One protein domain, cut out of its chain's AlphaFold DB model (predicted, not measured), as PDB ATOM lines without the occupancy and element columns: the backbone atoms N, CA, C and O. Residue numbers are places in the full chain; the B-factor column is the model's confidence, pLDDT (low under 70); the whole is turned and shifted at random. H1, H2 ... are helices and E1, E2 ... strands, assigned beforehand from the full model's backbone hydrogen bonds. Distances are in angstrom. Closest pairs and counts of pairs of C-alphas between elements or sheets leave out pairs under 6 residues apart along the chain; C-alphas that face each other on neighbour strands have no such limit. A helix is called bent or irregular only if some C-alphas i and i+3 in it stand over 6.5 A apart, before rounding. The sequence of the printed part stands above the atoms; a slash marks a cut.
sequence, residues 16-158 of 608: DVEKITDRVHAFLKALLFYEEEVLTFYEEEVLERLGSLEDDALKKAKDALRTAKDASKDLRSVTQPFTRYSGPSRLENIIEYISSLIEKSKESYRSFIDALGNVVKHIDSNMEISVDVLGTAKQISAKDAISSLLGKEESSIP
ATOM      1  N   ASP A  16      22.463  -3.291  55.216       66.56
ATOM      2  CA  ASP A  16      21.974  -4.379  54.372       66.56
ATOM      3  C   ASP A  16      21.169  -3.844  53.176       66.56
ATOM      4  O   ASP A  16      20.347  -2.937  53.307       66.56
ATOM      5  N   VAL A  17      21.407  -4.424  52.002       71.38
ATOM      6  CA  VAL A  17      20.784  -4.065  50.722       71.38
ATOM      7  C   VAL A  17      19.800  -5.126  50.215       71.38
ATOM      8  O   VAL A  17      19.262  -4.965  49.121       71.38
ATOM      9  N   GLU A  18      19.506  -6.172  50.996       76.06
ATOM     10  CA  GLU A  18      18.612  -7.283  50.622       76.06
ATOM     11  C   GLU A  18      17.263  -6.803  50.052       76.06
ATOM     12  O   GLU A  18      16.888  -7.179  48.940       76.06
ATOM     13  N   LYS A  19      16.596  -5.846  50.721       76.31
ATOM     14  CA  LYS A  19      15.320  -5.255  50.259       76.31
ATOM     15  C   LYS A  19      15.406  -4.652  48.849       76.31
ATOM     16  O   LYS A  19      14.423  -4.660  48.109       76.31
ATOM     17  N   ILE A  20      16.560  -4.090  48.485       76.12
ATOM     18  CA  ILE A  20      16.792  -3.509  47.159       76.12
ATOM     19  C   ILE A  20      16.988  -4.632  46.140       76.12
ATOM     20  O   ILE A  20      16.338  -4.637  45.093       76.12
ATOM     21  N   THR A  21      17.848  -5.596  46.465       78.56
ATOM     22  CA  THR A  21      18.178  -6.735  45.603       78.56
ATOM     23  C   THR A  21      16.950  -7.588  45.283       78.56
ATOM     24  O   THR A  21      16.764  -7.971  44.125       78.56
ATOM     25  N   ASP A  22      16.069  -7.808  46.258       82.50
ATOM     26  CA  ASP A  22      14.795  -8.509  46.076       82.50
ATOM     27  C   ASP A  22      13.868  -7.766  45.117       82.50
ATOM     28  O   ASP A  22      13.247  -8.364  44.230       82.50
ATOM     29  N   ARG A  23      13.793  -6.434  45.244       82.88
ATOM     30  CA  ARG A  23      12.940  -5.622  44.373       82.88
ATOM     31  C   ARG A  23      13.460  -5.586  42.941       82.88
ATOM     32  O   ARG A  23      12.664  -5.695  42.006       82.88
ATOM     33  N   VAL A  24      14.777  -5.491  42.760       82.88
ATOM     34  CA  VAL A  24      15.419  -5.586  41.441       82.88
ATOM     35  C   VAL A  24      15.183  -6.967  40.824       82.88
ATOM     36  O   VAL A  24      14.836  -7.051  39.646       82.88
ATOM     37  N   HIS A  25      15.280  -8.048  41.602       83.56
ATOM     38  CA  HIS A  25      14.963  -9.397  41.120       83.56
ATOM     39  C   HIS A  25      13.502  -9.539  40.690       83.56
ATOM     40  O   HIS A  25      13.233 -10.061  39.607       83.56
ATOM     41  N   ALA A  26      12.555  -9.052  41.495       83.19
ATOM     42  CA  ALA A  26      11.134  -9.090  41.159       83.19
ATOM     43  C   ALA A  26      10.827  -8.317  39.864       83.19
ATOM     44  O   ALA A  26      10.023  -8.769  39.045       83.19
ATOM     45  N   PHE A  27      11.495  -7.179  39.658       84.12
ATOM     46  CA  PHE A  27      11.403  -6.394  38.431       84.12
ATOM     47  C   PHE A  27      11.964  -7.139  37.215       84.12
ATOM     48  O   PHE A  27      11.289  -7.254  36.192       84.12
ATOM     49  N   LEU A  28      13.167  -7.707  37.330       82.75
ATOM     50  CA  LEU A  28      13.797  -8.480  36.258       82.75
ATOM     51  C   LEU A  28      12.982  -9.719  35.874       82.75
ATOM     52  O   LEU A  28      12.823 -10.001  34.687       82.75
ATOM     53  N   LYS A  29      12.417 -10.422  36.861       83.56
ATOM     54  CA  LYS A  29      11.526 -11.566  36.631       83.56
ATOM     55  C   LYS A  29      10.270 -11.156  35.861       83.56
ATOM     56  O   LYS A  29       9.826 -11.876  34.975       83.56
ATOM     57  N   ALA A  30       9.713  -9.988  36.169       83.94
ATOM     58  CA  ALA A  30       8.569  -9.468  35.438       83.94
ATOM     59  C   ALA A  30       8.927  -9.059  34.000       83.94
ATOM     60  O   ALA A  30       8.139  -9.300  33.093       83.94
ATOM     61  N   LEU A  31      10.114  -8.493  33.763       82.06
ATOM     62  CA  LEU A  31      10.580  -8.208  32.399       82.06
ATOM     63  C   LEU A  31      10.776  -9.477  31.568       82.06
ATOM     64  O   LEU A  31      10.450  -9.475  30.385       82.06
ATOM     65  N   LEU A  32      11.288 -10.548  32.181       83.00
ATOM     66  CA  LEU A  32      11.409 -11.854  31.528       83.00
ATOM     67  C   LEU A  32      10.046 -12.397  31.104       83.00
ATOM     68  O   LEU A  32       9.907 -12.800  29.961       83.00
ATOM     69  N   PHE A  33       9.021 -12.294  31.956       84.06
ATOM     70  CA  PHE A  33       7.652 -12.669  31.588       84.06
ATOM     71  C   PHE A  33       7.168 -11.964  30.304       84.06
ATOM     72  O   PHE A  33       6.619 -12.605  29.415       84.06
ATOM     73  N   TYR A  34       7.397 -10.655  30.161       81.88
ATOM     74  CA  TYR A  34       6.998  -9.950  28.936       81.88
ATOM     75  C   TYR A  34       7.803 -10.383  27.709       81.88
ATOM     76  O   TYR A  34       7.251 -10.440  26.615       81.88
ATOM     77  N   GLU A  35       9.092 -10.675  27.867       81.06
ATOM     78  CA  GLU A  35       9.921 -11.139  26.754       81.06
ATOM     79  C   GLU A  35       9.550 -12.560  26.317       81.06
ATOM     80  O   GLU A  35       9.339 -12.785  25.129       81.06
ATOM     81  N   GLU A  36       9.443 -13.485  27.270       82.94
ATOM     82  CA  GLU A  36       9.275 -14.917  27.018       82.94
ATOM     83  C   GLU A  36       7.828 -15.290  26.692       82.94
ATOM     84  O   GLU A  36       7.620 -16.094  25.792       82.94
ATOM     85  N   GLU A  37       6.835 -14.676  27.342       81.81
ATOM     86  CA  GLU A  37       5.425 -15.048  27.158       81.81
ATOM     87  C   GLU A  37       4.702 -14.113  26.180       81.81
ATOM     88  O   GLU A  37       3.989 -14.560  25.287       81.81
ATOM     89  N   VAL A  38       4.879 -12.792  26.313       81.06
ATOM     90  CA  VAL A  38       4.092 -11.815  25.534       81.06
ATOM     91  C   VAL A  38       4.710 -11.547  24.161       81.06
ATOM     92  O   VAL A  38       4.011 -11.576  23.148       81.06
ATOM     93  N   LEU A  39       6.015 -11.261  24.106       82.44
ATOM     94  CA  LEU A  39       6.694 -10.944  22.847       82.44
ATOM     95  C   LEU A  39       6.940 -12.191  21.987       82.44
ATOM     96  O   LEU A  39       6.860 -12.079  20.765       82.44
ATOM     97  N   THR A  40       7.185 -13.360  22.589       84.38
ATOM     98  CA  THR A  40       7.253 -14.638  21.853       84.38
ATOM     99  C   THR A  40       5.899 -15.002  21.255       84.38
ATOM    100  O   THR A  40       5.825 -15.255  20.058       84.38
ATOM    101  N   PHE A  41       4.808 -14.916  22.028       84.31
ATOM    102  CA  PHE A  41       3.456 -15.127  21.495       84.31
ATOM    103  C   PHE A  41       3.153 -14.193  20.319       84.31
ATOM    104  O   PHE A  41       2.603 -14.607  19.303       84.31
ATOM    105  N   TYR A  42       3.542 -12.921  20.428       81.50
ATOM    106  CA  TYR A  42       3.382 -11.972  19.333       81.50
ATOM    107  C   TYR A  42       4.165 -12.388  18.077       81.50
ATOM    108  O   TYR A  42       3.675 -12.254  16.956       81.50
ATOM    109  N   GLU A  43       5.389 -12.880  18.252       84.06
ATOM    110  CA  GLU A  43       6.224 -13.355  17.151       84.06
ATOM    111  C   GLU A  43       5.643 -14.595  16.467       84.06
ATOM    112  O   GLU A  43       5.654 -14.662  15.240       84.06
ATOM    113  N   GLU A  44       5.121 -15.541  17.244       84.56
ATOM    114  CA  GLU A  44       4.611 -16.817  16.742       84.56
ATOM    115  C   GLU A  44       3.200 -16.683  16.155       84.56
ATOM    116  O   GLU A  44       2.976 -17.046  15.009       84.56
ATOM    117  N   GLU A  45       2.251 -16.092  16.884       81.81
ATOM    118  CA  GLU A  45       0.830 -16.098  16.501       81.81
ATOM    119  C   GLU A  45       0.401 -14.854  15.710       81.81
ATOM    120  O   GLU A  45      -0.410 -14.938  14.782       81.81
ATOM    121  N   VAL A  46       0.918 -13.671  16.057       79.75
ATOM    122  CA  VAL A  46       0.454 -12.409  15.450       79.75
ATOM    123  C   VAL A  46       1.140 -12.163  14.110       79.75
ATOM    124  O   VAL A  46       0.477 -11.818  13.127       79.75
ATOM    125  N   LEU A  47       2.459 -12.367  14.036       81.88
ATOM    126  CA  LEU A  47       3.193 -12.196  12.781       81.88
ATOM    127  C   LEU A  47       2.850 -13.268  11.742       81.88
ATOM    128  O   LEU A  47       2.833 -12.942  10.556       81.88
ATOM    129  N   GLU A  48       2.546 -14.506  12.146       81.88
ATOM    130  CA  GLU A  48       2.113 -15.557  11.213       81.88
ATOM    131  C   GLU A  48       0.775 -15.190  10.550       81.88
ATOM    132  O   GLU A  48       0.645 -15.247   9.324       81.88
ATOM    133  N   ARG A  49      -0.194 -14.693  11.331       77.69
ATOM    134  CA  ARG A  49      -1.488 -14.225  10.805       77.69
ATOM    135  C   ARG A  49      -1.344 -13.006   9.899       77.69
ATOM    136  O   ARG A  49      -1.947 -12.976   8.828       77.69
ATOM    137  N   LEU A  50      -0.525 -12.024  10.276       73.81
ATOM    138  CA  LEU A  50      -0.234 -10.860   9.426       73.81
ATOM    139  C   LEU A  50       0.569 -11.236   8.176       73.81
ATOM    140  O   LEU A  50       0.436 -10.589   7.148       73.81
ATOM    141  N   GLY A  51       1.353 -12.316   8.211       65.62
ATOM    142  CA  GLY A  51       2.041 -12.855   7.037       65.62
ATOM    143  C   GLY A  51       1.094 -13.265   5.905       65.62
ATOM    144  O   GLY A  51       1.505 -13.313   4.748       65.62
ATOM    145  N   SER A  52      -0.179 -13.506   6.228       62.91
ATOM    146  CA  SER A  52      -1.234 -13.803   5.257       62.91
ATOM    147  C   SER A  52      -1.927 -12.560   4.668       62.91
ATOM    148  O   SER A  52      -2.692 -12.694   3.711       62.91
ATOM    149  N   LEU A  53      -1.662 -11.355   5.200       59.53
ATOM    150  CA  LEU A  53      -2.371 -10.108   4.880       59.53
ATOM    151  C   LEU A  53      -1.418  -8.893   4.840       59.53
ATOM    152  O   LEU A  53      -0.916  -8.466   5.868       59.53
ATOM    153  N   GLU A  54      -1.264  -8.293   3.654       64.44
ATOM    154  CA  GLU A  54      -0.588  -7.005   3.369       64.44
ATOM    155  C   GLU A  54       0.845  -6.781   3.920       64.44
ATOM    156  O   GLU A  54       1.108  -6.655   5.116       64.44
ATOM    157  N   ASP A  55       1.783  -6.553   2.996       74.44
ATOM    158  CA  ASP A  55       3.228  -6.433   3.264       74.44
ATOM    159  C   ASP A  55       3.606  -5.250   4.193       74.44
ATOM    160  O   ASP A  55       4.553  -5.323   4.981       74.44
ATOM    161  N   ASP A  56       2.842  -4.150   4.153       76.88
ATOM    162  CA  ASP A  56       3.109  -2.945   4.957       76.88
ATOM    163  C   ASP A  56       2.702  -3.109   6.436       76.88
ATOM    164  O   ASP A  56       3.375  -2.599   7.337       76.88
ATOM    165  N   ALA A  57       1.630  -3.861   6.710       70.19
ATOM    166  CA  ALA A  57       1.173  -4.146   8.070       70.19
ATOM    167  C   ALA A  57       2.134  -5.108   8.785       70.19
ATOM    168  O   ALA A  57       2.528  -4.857   9.929       70.19
ATOM    169  N   LEU A  58       2.584  -6.151   8.078       75.88
ATOM    170  CA  LEU A  58       3.585  -7.096   8.568       75.88
ATOM    171  C   LEU A  58       4.915  -6.404   8.898       75.88
ATOM    172  O   LEU A  58       5.525  -6.684   9.932       75.88
ATOM    173  N   LYS A  59       5.363  -5.476   8.044       81.06
ATOM    174  CA  LYS A  59       6.594  -4.710   8.275       81.06
ATOM    175  C   LYS A  59       6.510  -3.867   9.551       81.06
ATOM    176  O   LYS A  59       7.392  -3.965  10.402       81.06
ATOM    177  N   LYS A  60       5.422  -3.111   9.728       79.06
ATOM    178  CA  LYS A  60       5.182  -2.299  10.937       79.06
ATOM    179  C   LYS A  60       5.134  -3.150  12.209       79.06
ATOM    180  O   LYS A  60       5.700  -2.756  13.226       79.06
ATOM    181  N   ALA A  61       4.514  -4.328  12.139       74.56
ATOM    182  CA  ALA A  61       4.438  -5.257  13.260       74.56
ATOM    183  C   ALA A  61       5.815  -5.836  13.645       74.56
ATOM    184  O   ALA A  61       6.122  -5.921  14.836       74.56
ATOM    185  N   LYS A  62       6.663  -6.179  12.663       80.12
ATOM    186  CA  LYS A  62       8.050  -6.626  12.895       80.12
ATOM    187  C   LYS A  62       8.920  -5.525  13.499       80.12
ATOM    188  O   LYS A  62       9.676  -5.793  14.434       80.12
ATOM    189  N   ASP A  63       8.786  -4.294  13.010       81.38
ATOM    190  CA  ASP A  63       9.515  -3.139  13.543       81.38
ATOM    191  C   ASP A  63       9.108  -2.844  15.000       81.38
ATOM    192  O   ASP A  63       9.970  -2.594  15.848       81.38
ATOM    193  N   ALA A  64       7.814  -2.948  15.328       77.94
ATOM    194  CA  ALA A  64       7.313  -2.796  16.694       77.94
ATOM    195  C   ALA A  64       7.852  -3.880  17.647       77.94
ATOM    196  O   ALA A  64       8.331  -3.550  18.734       77.94
ATOM    197  N   LEU A  65       7.837  -5.153  17.230       81.44
ATOM    198  CA  LEU A  65       8.391  -6.266  18.011       81.44
ATOM    199  C   LEU A  65       9.889  -6.080  18.274       81.44
ATOM    200  O   LEU A  65      10.343  -6.223  19.409       81.44
ATOM    201  N   ARG A  66      10.655  -5.727  17.234       84.69
ATOM    202  CA  ARG A  66      12.097  -5.486  17.355       84.69
ATOM    203  C   ARG A  66      12.387  -4.357  18.341       84.69
ATOM    204  O   ARG A  66      13.204  -4.534  19.239       84.69
ATOM    205  N   THR A  67      11.656  -3.249  18.229       82.62
ATOM    206  CA  THR A  67      11.788  -2.100  19.137       82.62
ATOM    207  C   THR A  67      11.488  -2.493  20.589       82.62
ATOM    208  O   THR A  67      12.187  -2.058  21.500       82.62
ATOM    209  N   ALA A  68      10.487  -3.351  20.822       76.75
ATOM    210  CA  ALA A  68      10.138  -3.823  22.163       76.75
ATOM    211  C   ALA A  68      11.200  -4.761  22.761       76.75
ATOM    212  O   ALA A  68      11.551  -4.609  23.934       76.75
ATOM    213  N   LYS A  69      11.749  -5.691  21.965       83.19
ATOM    214  CA  LYS A  69      12.841  -6.581  22.396       83.19
ATOM    215  C   LYS A  69      14.119  -5.797  22.706       83.19
ATOM    216  O   LYS A  69      14.718  -6.014  23.759       83.19
ATOM    217  N   ASP A  70      14.493  -4.853  21.844       84.12
ATOM    218  CA  ASP A  70      15.671  -4.003  22.045       84.12
ATOM    219  C   ASP A  70      15.519  -3.149  23.321       84.12
ATOM    220  O   ASP A  70      16.401  -3.159  24.180       84.12
ATOM    221  N   ALA A  71      14.356  -2.519  23.530       81.12
ATOM    222  CA  ALA A  71      14.087  -1.734  24.738       81.12
ATOM    223  C   ALA A  71      14.070  -2.582  26.028       81.12
ATOM    224  O   ALA A  71      14.567  -2.139  27.066       81.12
ATOM    225  N   SER A  72      13.535  -3.809  25.976       80.75
ATOM    226  CA  SER A  72      13.570  -4.760  27.101       80.75
ATOM    227  C   SER A  72      15.005  -5.152  27.462       80.75
ATOM    228  O   SER A  72      15.395  -5.137  28.635       80.75
ATOM    229  N   LYS A  73      15.828  -5.441  26.448       85.56
ATOM    230  CA  LYS A  73      17.240  -5.792  26.618       85.56
ATOM    231  C   LYS A  73      18.047  -4.637  27.204       85.56
ATOM    232  O   LYS A  73      18.832  -4.863  28.126       85.56
ATOM    233  N   ASP A  74      17.822  -3.416  26.729       81.44
ATOM    234  CA  ASP A  74      18.454  -2.215  27.274       81.44
ATOM    235  C   ASP A  74      18.084  -2.030  28.748       81.44
ATOM    236  O   ASP A  74      18.964  -1.894  29.601       81.44
ATOM    237  N   LEU A  75      16.795  -2.135  29.080       78.56
ATOM    238  CA  LEU A  75      16.304  -2.014  30.451       78.56
ATOM    239  C   LEU A  75      16.881  -3.097  31.377       78.56
ATOM    240  O   LEU A  75      17.265  -2.802  32.513       78.56
ATOM    241  N   ARG A  76      17.020  -4.336  30.891       82.62
ATOM    242  CA  ARG A  76      17.702  -5.421  31.611       82.62
ATOM    243  C   ARG A  76      19.184  -5.125  31.806       82.62
ATOM    244  O   ARG A  76      19.682  -5.273  32.916       82.62
ATOM    245  N   SER A  77      19.885  -4.676  30.769       82.88
ATOM    246  CA  SER A  77      21.320  -4.365  30.846       82.88
ATOM    247  C   SER A  77      21.624  -3.266  31.868       82.88
ATOM    248  O   SER A  77      22.641  -3.316  32.558       82.88
ATOM    249  N   VAL A  78      20.701  -2.313  32.018       80.25
ATOM    250  CA  VAL A  78      20.784  -1.233  32.999       80.25
ATOM    251  C   VAL A  78      20.516  -1.730  34.416       80.25
ATOM    252  O   VAL A  78      21.140  -1.239  35.347       80.25
ATOM    253  N   THR A  79      19.615  -2.692  34.609       77.94
ATOM    254  CA  THR A  79      19.170  -3.129  35.945       77.94
ATOM    255  C   THR A  79      19.925  -4.345  36.487       77.94
ATOM    256  O   THR A  79      20.110  -4.472  37.693       77.94
ATOM    257  N   GLN A  80      20.457  -5.211  35.627       79.00
ATOM    258  CA  GLN A  80      21.176  -6.430  36.009       79.00
ATOM    259  C   GLN A  80      22.471  -6.211  36.823       79.00
ATOM    260  O   GLN A  80      22.749  -7.022  37.703       79.00
ATOM    261  N   PRO A  81      23.271  -5.142  36.628       76.00
ATOM    262  CA  PRO A  81      24.415  -4.859  37.501       76.00
ATOM    263  C   PRO A  81      24.017  -4.685  38.975       76.00
ATOM    264  O   PRO A  81      24.838  -4.889  39.870       76.00
ATOM    265  N   PHE A  82      22.745  -4.359  39.220       71.19
ATOM    266  CA  PHE A  82      22.175  -4.115  40.534       71.19
ATOM    267  C   PHE A  82      21.639  -5.402  41.211       71.19
ATOM    268  O   PHE A  82      20.971  -5.343  42.233       71.19
ATOM    269  N   THR A  83      21.933  -6.595  40.683       67.50
ATOM    270  CA  THR A  83      21.632  -7.869  41.374       67.50
ATOM    271  C   THR A  83      22.832  -8.461  42.107       67.50
ATOM    272  O   THR A  83      22.681  -9.408  42.871       67.50
ATOM    273  N   ARG A  84      24.039  -7.929  41.865       59.03
ATOM    274  CA  ARG A  84      25.307  -8.494  42.363       59.03
ATOM    275  C   ARG A  84      25.789  -7.909  43.692       59.03
ATOM    276  O   ARG A  84      26.840  -8.318  44.174       59.03
ATOM    277  N   TYR A  85      25.067  -6.952  44.266       57.22
ATOM    278  CA  TYR A  85      25.429  -6.338  45.543       57.22
ATOM    279  C   TYR A  85      24.673  -7.028  46.683       57.22
ATOM    280  O   TYR A  85      23.454  -6.937  46.767       57.22
ATOM    281  N   SER A  86      25.404  -7.726  47.550       54.78
ATOM    282  CA  SER A  86      24.860  -8.454  48.707       54.78
ATOM    283  C   SER A  86      25.695  -8.222  49.972       54.78
ATOM    284  O   SER A  86      25.833  -9.116  50.804       54.78
ATOM    285  N   GLY A  87      26.353  -7.064  50.072       57.75
ATOM    286  CA  GLY A  87      27.294  -6.756  51.147       57.75
ATOM    287  C   GLY A  87      26.990  -5.429  51.843       57.75
ATOM    288  O   GLY A  87      26.389  -4.542  51.226       57.75
ATOM    289  N   PRO A  88      27.440  -5.279  53.102       56.25
ATOM    290  CA  PRO A  88      27.231  -4.075  53.891       56.25
ATOM    291  C   PRO A  88      27.837  -2.870  53.168       56.25
ATOM    292  O   PRO A  88      29.029  -2.841  52.857       56.25
ATOM    293  N   SER A  89      26.997  -1.883  52.873       64.88
ATOM    294  CA  SER A  89      27.387  -0.673  52.148       64.88
ATOM    295  C   SER A  89      27.117   0.548  53.013       64.88
ATOM    296  O   SER A  89      26.089   0.614  53.682       64.88
ATOM    297  N   ARG A  90      28.019   1.534  53.001       69.31
ATOM    298  CA  ARG A  90      27.756   2.813  53.678       69.31
ATOM    299  C   ARG A  90      26.470   3.428  53.130       69.31
ATOM    300  O   ARG A  90      26.186   3.303  51.935       69.31
ATOM    301  N   LEU A  91      25.739   4.136  53.987       67.12
ATOM    302  CA  LEU A  91      24.466   4.776  53.644       67.12
ATOM    303  C   LEU A  91      24.564   5.626  52.362       67.12
ATOM    304  O   LEU A  91      23.702   5.530  51.493       67.12
ATOM    305  N   GLU A  92      25.661   6.370  52.185       65.56
ATOM    306  CA  GLU A  92      25.943   7.167  50.979       65.56
ATOM    307  C   GLU A  92      25.990   6.344  49.676       65.56
ATOM    308  O   GLU A  92      25.507   6.794  48.636       65.56
ATOM    309  N   ASN A  93      26.507   5.113  49.732       72.50
ATOM    310  CA  ASN A  93      26.646   4.241  48.566       72.50
ATOM    311  C   ASN A  93      25.301   3.622  48.179       72.50
ATOM    312  O   ASN A  93      24.996   3.497  46.995       72.50
ATOM    313  N   ILE A  94      24.471   3.272  49.165       72.06
ATOM    314  CA  ILE A  94      23.108   2.764  48.940       72.06
ATOM    315  C   ILE A  94      22.242   3.843  48.291       72.06
ATOM    316  O   ILE A  94      21.499   3.601  47.341       72.06
ATOM    317  N   ILE A  95      22.384   5.061  48.790       68.19
ATOM    318  CA  ILE A  95      21.728   6.255  48.279       68.19
ATOM    319  C   ILE A  95      22.081   6.492  46.798       68.19
ATOM    320  O   ILE A  95      21.187   6.677  45.960       68.19
ATOM    321  N   GLU A  96      23.371   6.467  46.458       71.88
ATOM    322  CA  GLU A  96      23.844   6.598  45.077       71.88
ATOM    323  C   GLU A  96      23.289   5.480  44.191       71.88
ATOM    324  O   GLU A  96      22.827   5.722  43.074       71.88
ATOM    325  N   TYR A  97      23.298   4.260  44.713       75.56
ATOM    326  CA  TYR A  97      22.847   3.072  44.017       75.56
ATOM    327  C   TYR A  97      21.371   3.155  43.609       75.56
ATOM    328  O   TYR A  97      21.051   2.982  42.433       75.56
ATOM    329  N   ILE A  98      20.480   3.504  44.545       75.94
ATOM    330  CA  ILE A  98      19.040   3.674  44.284       75.94
ATOM    331  C   ILE A  98      18.801   4.796  43.268       75.94
ATOM    332  O   ILE A  98      18.026   4.632  42.322       75.94
ATOM    333  N   SER A  99      19.489   5.926  43.439       72.12
ATOM    334  CA  SER A  99      19.324   7.096  42.571       72.12
ATOM    335  C   SER A  99      19.768   6.797  41.137       72.12
ATOM    336  O   SER A  99      19.032   7.066  40.187       72.12
ATOM    337  N   SER A 100      20.936   6.163  40.976       75.75
ATOM    338  CA  SER A 100      21.473   5.777  39.668       75.75
ATOM    339  C   SER A 100      20.587   4.749  38.966       75.75
ATOM    340  O   SER A 100      20.379   4.840  37.757       75.75
ATOM    341  N   LEU A 101      20.039   3.792  39.717       77.94
ATOM    342  CA  LEU A 101      19.126   2.780  39.196       77.94
ATOM    343  C   LEU A 101      17.831   3.406  38.659       77.94
ATOM    344  O   LEU A 101      17.423   3.107  37.536       77.94
ATOM    345  N   ILE A 102      17.204   4.307  39.423       76.56
ATOM    346  CA  ILE A 102      15.995   5.030  38.995       76.56
ATOM    347  C   ILE A 102      16.278   5.870  37.747       76.56
ATOM    348  O   ILE A 102      15.496   5.853  36.798       76.56
ATOM    349  N   GLU A 103      17.387   6.607  37.738       76.56
ATOM    350  CA  GLU A 103      17.739   7.501  36.636       76.56
ATOM    351  C   GLU A 103      17.998   6.726  35.343       76.56
ATOM    352  O   GLU A 103      17.361   6.992  34.324       76.56
ATOM    353  N   LYS A 104      18.894   5.733  35.392       78.44
ATOM    354  CA  LYS A 104      19.287   4.967  34.207       78.44
ATOM    355  C   LYS A 104      18.131   4.135  33.654       78.44
ATOM    356  O   LYS A 104      18.038   3.969  32.444       78.44
ATOM    357  N   SER A 105      17.243   3.622  34.512       78.00
ATOM    358  CA  SER A 105      16.099   2.811  34.067       78.00
ATOM    359  C   SER A 105      14.960   3.638  33.468       78.00
ATOM    360  O   SER A 105      14.152   3.093  32.725       78.00
ATOM    361  N   LYS A 106      14.888   4.947  33.740       80.00
ATOM    362  CA  LYS A 106      13.757   5.807  33.358       80.00
ATOM    363  C   LYS A 106      13.511   5.873  31.854       80.00
ATOM    364  O   LYS A 106      12.369   5.728  31.419       80.00
ATOM    365  N   GLU A 107      14.558   6.134  31.077       77.31
ATOM    366  CA  GLU A 107      14.421   6.285  29.626       77.31
ATOM    367  C   GLU A 107      14.189   4.927  28.964       77.31
ATOM    368  O   GLU A 107      13.259   4.785  28.178       77.31
ATOM    369  N   SER A 108      14.933   3.895  29.374       78.44
ATOM    370  CA  SER A 108      14.718   2.525  28.901       78.44
ATOM    371  C   SER A 108      13.312   2.009  29.232       78.44
ATOM    372  O   SER A 108      12.688   1.353  28.403       78.44
ATOM    373  N   TYR A 109      12.766   2.354  30.403       80.38
ATOM    374  CA  TYR A 109      11.395   2.017  30.784       80.38
ATOM    375  C   TYR A 109      10.364   2.722  29.902       80.38
ATOM    376  O   TYR A 109       9.423   2.087  29.434       80.38
ATOM    377  N   ARG A 110      10.551   4.020  29.631       80.69
ATOM    378  CA  ARG A 110       9.676   4.762  28.716       80.69
ATOM    379  C   ARG A 110       9.700   4.148  27.317       80.69
ATOM    380  O   ARG A 110       8.637   3.841  26.790       80.69
ATOM    381  N   SER A 111      10.890   3.902  26.770       81.19
ATOM    382  CA  SER A 111      11.058   3.261  25.462       81.19
ATOM    383  C   SER A 111      10.372   1.897  25.403       81.19
ATOM    384  O   SER A 111       9.720   1.579  24.412       81.19
ATOM    385  N   PHE A 112      10.459   1.107  26.476       82.25
ATOM    386  CA  PHE A 112       9.793  -0.191  26.569       82.25
ATOM    387  C   PHE A 112       8.260  -0.068  26.563       82.25
ATOM    388  O   PHE A 112       7.588  -0.758  25.795       82.25
ATOM    389  N   ILE A 113       7.698   0.844  27.361       83.00
ATOM    390  CA  ILE A 113       6.251   1.107  27.409       83.00
ATOM    391  C   ILE A 113       5.725   1.621  26.061       83.00
ATOM    392  O   ILE A 113       4.693   1.145  25.582       83.00
ATOM    393  N   ASP A 114       6.446   2.541  25.421       81.69
ATOM    394  CA  ASP A 114       6.077   3.085  24.112       81.69
ATOM    395  C   ASP A 114       6.117   2.001  23.023       81.69
ATOM    396  O   ASP A 114       5.210   1.913  22.188       81.69
ATOM    397  N   ALA A 115       7.125   1.122  23.065       81.94
ATOM    398  CA  ALA A 115       7.236  -0.008  22.150       81.94
ATOM    399  C   ALA A 115       6.080  -1.005  22.326       81.94
ATOM    400  O   ALA A 115       5.439  -1.381  21.342       81.94
ATOM    401  N   LEU A 116       5.730  -1.360  23.567       81.25
ATOM    402  CA  LEU A 116       4.558  -2.194  23.858       81.25
ATOM    403  C   LEU A 116       3.243  -1.538  23.408       81.25
ATOM    404  O   LEU A 116       2.339  -2.216  22.917       81.25
ATOM    405  N   GLY A 117       3.147  -0.209  23.502       84.12
ATOM    406  CA  GLY A 117       2.028   0.566  22.968       84.12
ATOM    407  C   GLY A 117       1.877   0.483  21.445       84.12
ATOM    408  O   GLY A 117       0.774   0.683  20.931       84.12
ATOM    409  N   ASN A 118       2.947   0.167  20.714       82.88
ATOM    410  CA  ASN A 118       2.881  -0.124  19.283       82.88
ATOM    411  C   ASN A 118       2.528  -1.590  19.019       82.88
ATOM    412  O   ASN A 118       1.670  -1.845  18.181       82.88
ATOM    413  N   VAL A 119       3.100  -2.525  19.783       83.12
ATOM    414  CA  VAL A 119       2.789  -3.963  19.708       83.12
ATOM    415  C   VAL A 119       1.291  -4.221  19.918       83.12
ATOM    416  O   VAL A 119       0.658  -4.887  19.103       83.12
ATOM    417  N   VAL A 120       0.672  -3.614  20.940       84.44
ATOM    418  CA  VAL A 120      -0.749  -3.845  21.276       84.44
ATOM    419  C   VAL A 120      -1.728  -3.460  20.158       84.44
ATOM    420  O   VAL A 120      -2.856  -3.943  20.137       84.44
ATOM    421  N   LYS A 121      -1.324  -2.593  19.217       84.75
ATOM    422  CA  LYS A 121      -2.172  -2.168  18.087       84.75
ATOM    423  C   LYS A 121      -2.423  -3.292  17.085       84.75
ATOM    424  O   LYS A 121      -3.363  -3.189  16.305       84.75
ATOM    425  N   HIS A 122      -1.585  -4.323  17.104       81.69
ATOM    426  CA  HIS A 122      -1.640  -5.453  16.185       81.69
ATOM    427  C   HIS A 122      -2.241  -6.713  16.826       81.69
ATOM    428  O   HIS A 122      -2.338  -7.737  16.160       81.69
ATOM    429  N   ILE A 123      -2.634  -6.651  18.105       81.69
ATOM    430  CA  ILE A 123      -3.206  -7.781  18.844       81.69
ATOM    431  C   ILE A 123      -4.732  -7.655  18.886       81.69
ATOM    432  O   ILE A 123      -5.279  -6.650  19.359       81.69
ATOM    433  N   ASP A 124      -5.419  -8.707  18.445       79.44
ATOM    434  CA  ASP A 124      -6.870  -8.822  18.563       79.44
ATOM    435  C   ASP A 124      -7.292  -9.154  20.000       79.44
ATOM    436  O   ASP A 124      -6.591  -9.837  20.741       79.44
ATOM    437  N   SER A 125      -8.491  -8.722  20.397       75.75
ATOM    438  CA  SER A 125      -9.038  -8.977  21.742       75.75
ATOM    439  C   SER A 125      -9.193 -10.463  22.082       75.75
ATOM    440  O   SER A 125      -9.209 -10.815  23.257       75.75
ATOM    441  N   ASN A 126      -9.290 -11.318  21.064       78.00
ATOM    442  CA  ASN A 126      -9.566 -12.749  21.204       78.00
ATOM    443  C   ASN A 126      -8.282 -13.598  21.271       78.00
ATOM    444  O   ASN A 126      -8.358 -14.822  21.240       78.00
ATOM    445  N   MET A 127      -7.110 -12.961  21.267       81.31
ATOM    446  CA  MET A 127      -5.816 -13.631  21.346       81.31
ATOM    447  C   MET A 127      -5.431 -13.824  22.810       81.31
ATOM    448  O   MET A 127      -5.244 -12.844  23.533       81.31
ATOM    449  N   GLU A 128      -5.319 -15.079  23.239       83.62
ATOM    450  CA  GLU A 128      -5.019 -15.445  24.622       83.62
ATOM    451  C   GLU A 128      -3.596 -15.998  24.757       83.62
ATOM    452  O   GLU A 128      -3.112 -16.719  23.886       83.62
ATOM    453  N   ILE A 129      -2.940 -15.655  25.865       79.94
ATOM    454  CA  ILE A 129      -1.671 -16.226  26.311       79.94
ATOM    455  C   ILE A 129      -1.904 -17.053  27.572       79.94
ATOM    456  O   ILE A 129      -2.664 -16.667  28.466       79.94
ATOM    457  N   SER A 130      -1.213 -18.187  27.658       75.75
ATOM    458  CA  SER A 130      -1.206 -19.018  28.857       75.75
ATOM    459  C   SER A 130      -0.189 -18.464  29.846       75.75
ATOM    460  O   SER A 130       1.004 -18.492  29.584       75.75
ATOM    461  N   VAL A 131      -0.650 -17.997  31.002       68.25
ATOM    462  CA  VAL A 131       0.215 -17.452  32.052       68.25
ATOM    463  C   VAL A 131       0.127 -18.310  33.299       68.25
ATOM    464  O   VAL A 131      -0.964 -18.585  33.796       68.25
ATOM    465  N   ASP A 132       1.280 -18.701  33.837       63.16
ATOM    466  CA  ASP A 132       1.344 -19.344  35.144       63.16
ATOM    467  C   ASP A 132       1.119 -18.307  36.256       63.16
ATOM    468  O   ASP A 132       1.951 -17.433  36.523       63.16
ATOM    469  N   VAL A 133      -0.042 -18.390  36.903       60.56
ATOM    470  CA  VAL A 133      -0.391 -17.583  38.070       60.56
ATOM    471  C   VAL A 133      -0.430 -18.510  39.278       60.56
ATOM    472  O   VAL A 133      -1.355 -19.306  39.430       60.56
ATOM    473  N   LEU A 134       0.568 -18.387  40.160       56.12
ATOM    474  CA  LEU A 134       0.657 -19.135  41.423       56.12
ATOM    475  C   LEU A 134       0.637 -20.672  41.249       56.12
ATOM    476  O   LEU A 134       0.098 -21.378  42.098       56.12
ATOM    477  N   GLY A 135       1.229 -21.199  40.171       61.16
ATOM    478  CA  GLY A 135       1.285 -22.638  39.888       61.16
ATOM    479  C   GLY A 135       0.060 -23.171  39.138       61.16
ATOM    480  O   GLY A 135      -0.126 -24.386  39.049       61.16
ATOM    481  N   THR A 136      -0.788 -22.282  38.615       60.78
ATOM    482  CA  THR A 136      -1.940 -22.630  37.779       60.78
ATOM    483  C   THR A 136      -1.869 -21.891  36.448       60.78
ATOM    484  O   THR A 136      -1.798 -20.663  36.410       60.78
ATOM    485  N   ALA A 137      -1.907 -22.644  35.344       74.38
ATOM    486  CA  ALA A 137      -1.962 -22.078  34.002       74.38
ATOM    487  C   ALA A 137      -3.330 -21.421  33.772       74.38
ATOM    488  O   ALA A 137      -4.369 -22.084  33.815       74.38
ATOM    489  N   LYS A 138      -3.327 -20.109  33.540       76.75
ATOM    490  CA  LYS A 138      -4.517 -19.303  33.284       76.75
ATOM    491  C   LYS A 138      -4.404 -18.652  31.911       76.75
ATOM    492  O   LYS A 138      -3.417 -17.984  31.624       76.75
ATOM    493  N   GLN A 139      -5.436 -18.813  31.091       80.94
ATOM    494  CA  GLN A 139      -5.578 -18.073  29.838       80.94
ATOM    495  C   GLN A 139      -5.957 -16.624  30.152       80.94
ATOM    496  O   GLN A 139      -6.892 -16.371  30.921       80.94
ATOM    497  N   ILE A 140      -5.222 -15.674  29.586       78.31
ATOM    498  CA  ILE A 140      -5.534 -14.246  29.661       78.31
ATOM    499  C   ILE A 140      -5.394 -13.623  28.278       78.31
ATOM    500  O   ILE A 140      -4.545 -14.043  27.498       78.31
ATOM    501  N   SER A 141      -6.174 -12.588  27.973       84.12
ATOM    502  CA  SER A 141      -5.992 -11.867  26.714       84.12
ATOM    503  C   SER A 141      -4.606 -11.214  26.669       84.12
ATOM    504  O   SER A 141      -4.215 -10.480  27.582       84.12
ATOM    505  N   ALA A 142      -3.862 -11.448  25.587       80.06
ATOM    506  CA  ALA A 142      -2.570 -10.812  25.333       80.06
ATOM    507  C   ALA A 142      -2.712  -9.284  25.272       80.06
ATOM    508  O   ALA A 142      -1.844  -8.533  25.728       80.06
ATOM    509  N   LYS A 143      -3.854  -8.815  24.756       82.62
ATOM    510  CA  LYS A 143      -4.195  -7.396  24.707       82.62
ATOM    511  C   LYS A 143      -4.395  -6.818  26.102       82.62
ATOM    512  O   LYS A 143      -3.890  -5.724  26.356       82.62
ATOM    513  N   ASP A 144      -5.055  -7.544  26.998       80.19
ATOM    514  CA  ASP A 144      -5.290  -7.108  28.376       80.19
ATOM    515  C   ASP A 144      -3.981  -7.127  29.175       80.19
ATOM    516  O   ASP A 144      -3.711  -6.198  29.933       80.19
ATOM    517  N   ALA A 145      -3.101  -8.111  28.951       78.00
ATOM    518  CA  ALA A 145      -1.784  -8.185  29.595       78.00
ATOM    519  C   ALA A 145      -0.889  -6.969  29.273       78.00
ATOM    520  O   ALA A 145      -0.160  -6.470  30.139       78.00
ATOM    521  N   ILE A 146      -0.964  -6.452  28.041       79.06
ATOM    522  CA  ILE A 146      -0.255  -5.228  27.643       79.06
ATOM    523  C   ILE A 146      -1.033  -3.975  28.068       79.06
ATOM    524  O   ILE A 146      -0.456  -3.062  28.654       79.06
ATOM    525  N   SER A 147      -2.345  -3.917  27.825       80.06
ATOM    526  CA  SER A 147      -3.193  -2.750  28.140       80.06
ATOM    527  C   SER A 147      -3.223  -2.446  29.632       80.06
ATOM    528  O   SER A 147      -3.188  -1.282  30.041       80.06
ATOM    529  N   SER A 148      -3.180  -3.491  30.448       77.69
ATOM    530  CA  SER A 148      -3.059  -3.373  31.888       77.69
ATOM    531  C   SER A 148      -1.711  -2.796  32.289       77.69
ATOM    532  O   SER A 148      -1.689  -1.891  33.114       77.69
ATOM    533  N   LEU A 149      -0.590  -3.178  31.662       77.88
ATOM    534  CA  LEU A 149       0.704  -2.521  31.895       77.88
ATOM    535  C   LEU A 149       0.695  -1.041  31.468       77.88
ATOM    536  O   LEU A 149       1.231  -0.194  32.182       77.88
ATOM    537  N   LEU A 150      -0.002  -0.712  30.378       77.06
ATOM    538  CA  LEU A 150      -0.193   0.662  29.889       77.06
ATOM    539  C   LEU A 150      -1.137   1.514  30.764       77.06
ATOM    540  O   LEU A 150      -1.301   2.704  30.502       77.06
ATOM    541  N   GLY A 151      -1.762   0.932  31.794       68.00
ATOM    542  CA  GLY A 151      -2.660   1.646  32.709       68.00
ATOM    543  C   GLY A 151      -4.069   1.876  32.169       68.00
ATOM    544  O   GLY A 151      -4.758   2.764  32.662       68.00
ATOM    545  N   LYS A 152      -4.488   1.101  31.163       62.47
ATOM    546  CA  LYS A 152      -5.828   1.193  30.568       62.47
ATOM    547  C   LYS A 152      -6.862   0.319  31.286       62.47
ATOM    548  O   LYS A 152      -8.038   0.654  31.239       62.47
ATOM    549  N   GLU A 153      -6.425  -0.739  31.967       59.88
ATOM    550  CA  GLU A 153      -7.275  -1.722  32.655       59.88
ATOM    551  C   GLU A 153      -6.637  -2.179  33.983       59.88
ATOM    552  O   GLU A 153      -5.414  -2.104  34.162       59.88
ATOM    553  N   GLU A 154      -7.468  -2.616  34.936       55.22
ATOM    554  CA  GLU A 154      -7.020  -3.271  36.171       55.22
ATOM    555  C   GLU A 154      -6.734  -4.755  35.902       55.22
ATOM    556  O   GLU A 154      -7.580  -5.468  35.369       55.22
ATOM    557  N   SER A 155      -5.554  -5.241  36.302       60.22
ATOM    558  CA  SER A 155      -5.152  -6.640  36.097       60.22
ATOM    559  C   SER A 155      -4.741  -7.342  37.376       60.22
ATOM    560  O   SER A 155      -4.024  -6.772  38.197       60.22
ATOM    561  N   SER A 156      -5.022  -8.641  37.436       61.62
ATOM    562  CA  SER A 156      -4.544  -9.546  38.482       61.62
ATOM    563  C   SER A 156      -3.139 -10.126  38.234       61.62
ATOM    564  O   SER A 156      -2.777 -11.094  38.895       61.62
ATOM    565  N   ILE A 157      -2.365  -9.632  37.254       69.19
ATOM    566  CA  ILE A 157      -1.066 -10.223  36.878       69.19
ATOM    567  C   ILE A 157       0.040  -9.682  37.801       69.19
ATOM    568  O   ILE A 157       0.339  -8.484  37.744       69.19
ATOM    569  N   PRO A 158       0.720 -10.527  38.602       66.50
ATOM    570  CA  PRO A 158       1.748 -10.069  39.543       66.50
ATOM    571  C   PRO A 158       2.925  -9.335  38.876       66.50
ATOM    572  O   PRO A 158       3.457  -8.375  39.432       66.50
TER     573      PRO A 158
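This is residues 16 to 158 of the 608 residues of an uncharacterized protein of Encephalitozoon cuniculi (strain GB-M1) (UniProt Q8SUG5). Three long helices, H1, H2 and the bent H3, run up and down in an elongated bundle; beside it sit a small strand hairpin, E1 and E2, with E1 next to H1, and the short helix H4, packed on H3b. The printed part has 143 residues, with four named helices and two named strands in the order H1 H2 H3 E1 E2 H4; the class is mostly helix, the sheet antiparallel. It is only just compact, close to loose, with a radius of gyration of the C-alphas of 17.3 A and spans of 59 by 34 by 24 A.

E1 is residues 128 to 133, E2 136 to 141. H4, residues 142 to 149, ends at C-alpha (0.704, -2.521, 31.895). H1, residues 18 to 50, begins at C-alpha (18.612, -7.283, 50.622) and measures 45.4 A. H2, residues 55 to 83, measures 42.3 A and is only just irregular: C-alphas 78 and 81 are 6.8 A apart. H3, residues 91 to 122, was assigned as one helix by its hydrogen bonds but is bent, C-alphas 104 and 107 being 6.8 A apart; its arms are H3a, 91 to 104, and H3b, 107 to 122.

The hairpin E1 and E2 has N 131 and O 138 within hydrogen-bond range at 2.8 A. The closest C-alphas of E1 and H1, Ile 129 and Phe 41, are 7.1 A apart. H4 touches H3b at residues 116 to 120 alone, the closest C-alphas, Lys 143 and Val 120, 6.0 A apart. H1, H2 and H3b form an up and down bundle, each running against the one before. H1 and H2 touch at a shallow tilt of 14 degrees, closest at C-alphas Leu 50 and Leu 58, 5.4 A. H2 and H3b touch at 30 degrees, closest at C-alphas Ala 68 and Ala 115, 4.8 A. Every O i to N i+4 pair is within hydrogen-bond range in H3a; H1 has 25 of 29, H2 22 of 25, H3b 10 of 12, H4 3 of 4.

The two C-alphas farthest apart, Ser 52 and Arg 90, are 58.8 A apart. The printed part has no cut, and no link is long. Mean pLDDT of the printed part is 76.2; residues 83 to 92 and 151 to 158 are among those under 70.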